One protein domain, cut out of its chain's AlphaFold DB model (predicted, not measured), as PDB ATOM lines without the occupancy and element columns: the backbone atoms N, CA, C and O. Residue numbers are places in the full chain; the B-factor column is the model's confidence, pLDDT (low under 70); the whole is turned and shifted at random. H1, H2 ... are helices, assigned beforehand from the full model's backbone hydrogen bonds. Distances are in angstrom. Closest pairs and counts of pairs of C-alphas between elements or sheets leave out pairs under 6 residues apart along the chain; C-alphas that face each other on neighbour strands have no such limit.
ATOM      1  N   GLU A  14     130.144   2.112-261.773       98.25
ATOM      2  CA  GLU A  14     128.776   1.697-262.107       98.25
ATOM      3  C   GLU A  14     128.753   0.623-263.205       98.25
ATOM      4  O   GLU A  14     128.123  -0.424-263.047       98.25
ATOM      5  N   GLN A  15     129.504   0.832-264.291       97.88
ATOM      6  CA  GLN A  15     129.610  -0.137-265.383       97.88
ATOM      7  C   GLN A  15     130.239  -1.452-264.920       97.88
ATOM      8  O   GLN A  15     129.798  -2.524-265.329       97.88
ATOM      9  N   PHE A  16     131.252  -1.384-264.055       97.31
ATOM     10  CA  PHE A  16     131.873  -2.566-263.470       97.31
ATOM     11  C   PHE A  16     130.851  -3.392-262.684       97.31
ATOM     12  O   PHE A  16     130.769  -4.605-262.882       97.31
ATOM     13  N   HIS A  17     130.037  -2.749-261.844       98.19
ATOM     14  CA  HIS A  17     128.989  -3.440-261.098       98.19
ATOM     15  C   HIS A  17     127.919  -4.031-262.018       98.19
ATOM     16  O   HIS A  17     127.575  -5.200-261.859       98.19
ATOM     17  N   ALA A  18     127.454  -3.285-263.022       97.56
ATOM     18  CA  ALA A  18     126.485  -3.793-263.993       97.56
ATOM     19  C   ALA A  18     127.016  -5.026-264.752       97.56
ATOM     20  O   ALA A  18     126.308  -6.025-264.907       97.56
ATOM     21  N   LEU A  19     128.285  -4.993-265.177       96.88
ATOM     22  CA  LEU A  19     128.953  -6.128-265.817       96.88
ATOM     23  C   LEU A  19     129.069  -7.320-264.864       96.88
ATOM     24  O   LEU A  19     128.761  -8.445-265.250       96.88
ATOM     25  N   LEU A  20     129.478  -7.081-263.618       97.06
ATOM     26  CA  LEU A  20     129.626  -8.129-262.615       97.06
ATOM     27  C   LEU A  20     128.291  -8.822-262.318       97.06
ATOM     28  O   LEU A  20     128.237 -10.053-262.297       97.06
ATOM     29  N   GLU A  21     127.213  -8.061-262.129       97.31
ATOM     30  CA  GLU A  21     125.877  -8.622-261.906       97.31
ATOM     31  C   GLU A  21     125.383  -9.400-263.128       97.31
ATOM     32  O   GLU A  21     124.879 -10.515-262.988       97.31
ATOM     33  N   THR A  22     125.641  -8.893-264.336       96.25
ATOM     34  CA  THR A  22     125.344  -9.618-265.580       96.25
ATOM     35  C   THR A  22     126.080 -10.959-265.630       96.25
ATOM     36  O   THR A  22     125.476 -11.991-265.930       96.25
ATOM     37  N   MET A  23     127.373 -10.986-265.283       96.62
ATOM     38  CA  MET A  23     128.165 -12.220-265.250       96.62
ATOM     39  C   MET A  23     127.653 -13.210-264.200       96.62
ATOM     40  O   MET A  23     127.571 -14.405-264.478       96.62
ATOM     41  N   LYS A  24     127.265 -12.743-263.007       96.62
ATOM     42  CA  LYS A  24     126.661 -13.601-261.973       96.62
ATOM     43  C   LYS A  24     125.354 -14.219-262.464       96.62
ATOM     44  O   LYS A  24     125.170 -15.432-262.349       96.62
ATOM     45  N   ARG A  25     124.480 -13.401-263.054       94.12
ATOM     46  CA  ARG A  25     123.175 -13.822-263.575       94.12
ATOM     47  C   ARG A  25     123.322 -14.836-264.707       94.12
ATOM     48  O   ARG A  25     122.614 -15.844-264.712       94.12
ATOM     49  N   PHE A  26     124.300 -14.621-265.590       94.25
ATOM     50  CA  PHE A  26     124.695 -15.552-266.647       94.25
ATOM     51  C   PHE A  26     125.275 -16.869-266.101       94.25
ATOM     52  O   PHE A  26     124.944 -17.949-266.586       94.25
ATOM     53  N   ASN A  27     126.095 -16.824-265.053       95.00
ATOM     54  CA  ASN A  27     126.632 -18.042-264.443       95.00
ATOM     55  C   ASN A  27     125.532 -18.884-263.779       95.00
ATOM     56  O   ASN A  27     125.505 -20.103-263.940       95.00
ATOM     57  N   GLN A  28     124.589 -18.251-263.074       93.69
ATOM     58  CA  GLN A  28     123.432 -18.937-262.478       93.69
ATOM     59  C   GLN A  28     122.580 -19.637-263.544       93.69
ATOM     60  O   GLN A  28     122.214 -20.803-263.408       93.69
ATOM     61  N   ALA A  29     122.326 -18.918-264.632       90.62
ATOM     62  CA  ALA A  29     121.713 -19.403-265.854       90.62
ATOM     63  C   ALA A  29     122.390 -20.675-266.400       90.62
ATOM     64  O   ALA A  29     121.739 -21.702-266.615       90.62
ATOM     65  N   CYS A  30     123.712 -20.635-266.583       92.38
ATOM     66  CA  CYS A  30     124.490 -21.782-267.045       92.38
ATOM     67  C   CYS A  30     124.424 -22.968-266.076       92.38
ATOM     68  O   CYS A  30     124.266 -24.102-266.525       92.38
ATOM     69  N   ASN A  31     124.502 -22.719-264.766       94.69
ATOM     70  CA  ASN A  31     124.412 -23.769-263.752       94.69
ATOM     71  C   ASN A  31     123.063 -24.496-263.807       94.69
ATOM     72  O   ASN A  31     123.031 -25.723-263.782       94.69
ATOM     73  N   TYR A  32     121.966 -23.756-263.962       91.62
ATOM     74  CA  TYR A  32     120.633 -24.336-264.108       91.62
ATOM     75  C   TYR A  32     120.511 -25.216-265.365       91.62
ATOM     76  O   TYR A  32     120.041 -26.354-265.303       91.62
ATOM     77  N   ILE A  33     120.993 -24.725-266.511       92.25
ATOM     78  CA  ILE A  33     121.012 -25.503-267.760       92.25
ATOM     79  C   ILE A  33     121.859 -26.772-267.594       92.25
ATOM     80  O   ILE A  33     121.469 -27.846-268.056       92.25
ATOM     81  N   SER A  34     123.007 -26.652-266.925       94.62
ATOM     82  CA  SER A  34     123.901 -27.768-266.622       94.62
ATOM     83  C   SER A  34     123.189 -28.832-265.784       94.62
ATOM     84  O   SER A  34     123.196 -30.010-266.137       94.62
ATOM     85  N   GLU A  35     122.476 -28.423-264.734       95.12
ATOM     86  CA  GLU A  35     121.695 -29.331-263.895       95.12
ATOM     87  C   GLU A  35     120.621 -30.089-264.692       95.12
ATOM     88  O   GLU A  35     120.499 -31.310-264.554       95.12
ATOM     89  N   ILE A  36     119.892 -29.409-265.583       92.94
ATOM     90  CA  ILE A  36     118.941 -30.064-266.495       92.94
ATOM     91  C   ILE A  36     119.654 -31.084-267.382       92.94
ATOM     92  O   ILE A  36     119.170 -32.211-267.533       92.94
ATOM     93  N   ALA A  37     120.792 -30.715-267.974       95.56
ATOM     94  CA  ALA A  37     121.551 -31.589-268.862       95.56
ATOM     95  C   ALA A  37     121.988 -32.877-268.150       95.56
ATOM     96  O   ALA A  37     121.783 -33.973-268.679       95.56
ATOM     97  N   PHE A  38     122.500 -32.765-266.920       96.44
ATOM     98  CA  PHE A  38     122.903 -33.917-266.112       96.44
ATOM     99  C   PHE A  38     121.715 -34.786-265.692       96.44
ATOM    100  O   PHE A  38     121.754 -36.002-265.892       96.44
ATOM    101  N   ARG A  39     120.632 -34.186-265.178       95.56
ATOM    102  CA  ARG A  39     119.426 -34.921-264.750       95.56
ATOM    103  C   ARG A  39     118.764 -35.676-265.907       95.56
ATOM    104  O   ARG A  39     118.340 -36.813-265.739       95.56
ATOM    105  N   SER A  40     118.713 -35.065-267.089       94.31
ATOM    106  CA  SER A  40     118.116 -35.649-268.302       94.31
ATOM    107  C   SER A  40     119.092 -36.476-269.149       94.31
ATOM    108  O   SER A  40     118.705 -36.965-270.213       94.31
ATOM    109  N   ARG A  41     120.362 -36.593-268.727       96.31
ATOM    110  CA  ARG A  41     121.473 -37.191-269.497       96.31
ATOM    111  C   ARG A  41     121.528 -36.713-270.955       96.31
ATOM    112  O   ARG A  41     121.861 -37.469-271.866       96.31
ATOM    113  N   THR A  42     121.177 -35.451-271.185       94.94
ATOM    114  CA  THR A  42     121.066 -34.857-272.517       94.94
ATOM    115  C   THR A  42     122.050 -33.709-272.641       94.94
ATOM    116  O   THR A  42     121.874 -32.678-272.011       94.94
ATOM    117  N   PHE A  43     123.053 -33.869-273.508       93.56
ATOM    118  CA  PHE A  43     124.144 -32.895-273.685       93.56
ATOM    119  C   PHE A  43     124.132 -32.194-275.052       93.56
ATOM    120  O   PHE A  43     124.968 -31.347-275.352       93.56
ATOM    121  N   SER A  44     123.164 -32.531-275.908       95.00
ATOM    122  CA  SER A  44     122.988 -31.872-277.203       95.00
ATOM    123  C   SER A  44     122.345 -30.498-277.019       95.00
ATOM    124  O   SER A  44     121.235 -30.404-276.495       95.00
ATOM    125  N   LYS A  45     123.002 -29.444-277.522       90.00
ATOM    126  CA  LYS A  45     122.533 -28.048-277.447       90.00
ATOM    127  C   LYS A  45     121.067 -27.885-277.861       90.00
ATOM    128  O   LYS A  45     120.283 -27.319-277.109       90.00
ATOM    129  N   THR A  46     120.676 -28.406-279.025       92.00
ATOM    130  CA  THR A  46     119.306 -28.255-279.555       92.00
ATOM    131  C   THR A  46     118.265 -29.031-278.748       92.00
ATOM    132  O   THR A  46     117.092 -28.659-278.715       92.00
ATOM    133  N   LYS A  47     118.664 -30.124-278.087       93.69
ATOM    134  CA  LYS A  47     117.782 -30.873-277.184       93.69
ATOM    135  C   LYS A  47     117.631 -30.145-275.845       93.69
ATOM    136  O   LYS A  47     116.504 -29.931-275.417       93.69
ATOM    137  N   ILE A  48     118.732 -29.683-275.247       92.44
ATOM    138  CA  ILE A  48     118.717 -28.899-274.001       92.44
ATOM    139  C   ILE A  48     117.903 -27.611-274.166       92.44
ATOM    140  O   ILE A  48     117.085 -27.298-273.308       92.44
ATOM    141  N   GLN A  49     118.077 -26.884-275.274       89.62
ATOM    142  CA  GLN A  49     117.316 -25.659-275.541       89.62
ATOM    143  C   GLN A  49     115.805 -25.909-275.533       89.62
ATOM    144  O   GLN A  49     115.072 -25.128-274.937       89.62
ATOM    145  N   ARG A  50     115.340 -27.025-276.113       90.88
ATOM    146  CA  ARG A  50     113.923 -27.420-276.064       90.88
ATOM    147  C   ARG A  50     113.453 -27.756-274.648       90.88
ATOM    148  O   ARG A  50     112.344 -27.381-274.288       90.88
ATOM    149  N   LEU A  51     114.294 -28.408-273.844       89.31
ATOM    150  CA  LEU A  51     113.994 -28.703-272.436       89.31
ATOM    151  C   LEU A  51     113.907 -27.426-271.580       89.31
ATOM    152  O   LEU A  51     113.099 -27.363-270.660       89.31
ATOM    153  N   CYS A  52     114.700 -26.402-271.901       84.81
ATOM    154  CA  CYS A  52     114.738 -25.133-271.166       84.81
ATOM    155  C   CYS A  52     113.745 -24.075-271.692       84.81
ATOM    156  O   CYS A  52     113.570 -23.045-271.051       84.81
ATOM    157  N   HIS A  53     113.100 -24.304-272.843       73.25
ATOM    158  CA  HIS A  53     112.327 -23.292-273.581       73.25
ATOM    159  C   HIS A  53     111.138 -22.702-272.805       73.25
ATOM    160  O   HIS A  53     110.745 -21.568-273.052       73.25
ATOM    161  N   HIS A  54     110.575 -23.449-271.852       63.09
ATOM    162  CA  HIS A  54     109.389 -23.039-271.088       63.09
ATOM    163  C   HIS A  54     109.708 -22.503-269.690       63.09
ATOM    164  O   HIS A  54     108.801 -22.338-268.876       63.09
ATOM    165  N   VAL A  55     110.983 -22.267-269.371       63.72
ATOM    166  CA  VAL A  55     111.364 -21.799-268.038       63.72
ATOM    167  C   VAL A  55     111.021 -20.312-267.942       63.72
ATOM    168  O   VAL A  55     111.592 -19.516-268.688       63.72
ATOM    169  N   PRO A  56     110.089 -19.908-267.061       56.84
ATOM    170  CA  PRO A  56     109.717 -18.509-266.943       56.84
ATOM    171  C   PRO A  56     110.933 -17.688-266.509       56.84
ATOM    172  O   PRO A  56     111.686 -18.090-265.619       56.84
ATOM    173  N   TRP A  57     111.078 -16.501-267.103       55.00
ATOM    174  CA  TRP A  57     112.135 -15.513-266.837       55.00
ATOM    175  C   TRP A  57     112.325 -15.167-265.353       55.00
ATOM    176  O   TRP A  57     113.333 -14.596-264.973       55.00
ATOM    177  N   ARG A  58     111.376 -15.551-264.493       52.25
ATOM    178  CA  ARG A  58     111.372 -15.296-263.050       52.25
ATOM    179  C   ARG A  58     112.422 -16.078-262.250       52.25
ATOM    180  O   ARG A  58     112.583 -15.812-261.066       52.25
ATOM    181  N   TYR A  59     113.121 -17.021-262.882       52.38
ATOM    182  CA  TYR A  59     114.302 -17.692-262.322       52.38
ATOM    183  C   TYR A  59     115.620 -17.175-262.933       52.38
ATOM    184  O   TYR A  59     116.687 -17.687-262.577       52.38
ATOM    185  N   TRP A  60     115.545 -16.164-263.818       55.56
ATOM    186  CA  TRP A  60     116.628 -15.510-264.580       55.56
ATOM    187  C   TRP A  60     116.852 -14.052-264.164       55.56
ATOM    188  O   TRP A  60     116.216 -13.595-263.192       55.56
TER     189      TRP A  60
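What this domain is: This is residues 14 to 60 of the 60 residues of an uncharacterized protein of Parageobacillus galactosidasius (UniProt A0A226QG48). One long helix, H1, makes the length of a rod, and a short helix, H2, crosses it near its far end, where the chain turns back. The first part of H1, residues 14 to 24, sticks out free, and a tail follows H2. The printed part has 47 residues with two named helices, H1 then H2, and no named strand; its class is all helix. It is loose, with a radius of gyration of the C-alphas of 12.8 A and spans of 40 by 18 by 16 A.

Where its parts are: H1 holds residues 14 to 39 and is 37.9 A long from first to last C-alpha, from C-alpha 14 at (128.776, 1.697, -262.107) to C-alpha 39 at (119.426, -34.921, -264.750). H2 holds residues 45 to 52, 10.4 A, and ends at C-alpha 52 at (114.738, -25.133, -271.166).

How they stand to each other: H1 touches H2 with its residues 33 to 37 alone; the closest C-alphas, of Ala 37 and Ile 48, are 6.5 A apart. Their lines are about perpendicular, at 85 degrees. In H1 every O i to N i+4 pair is within hydrogen-bond range; in H2, 3 of 4 are.

The domain as a whole: The two C-alphas farthest apart, of Glu 14 and Arg 41, are 40.3 A apart. The printed part has no cut, and the link from H1 to H2 is tight. Residues 53 to 58 stand free. Residues 54 to 60, which end at the chain's last residue, have pLDDT under 70.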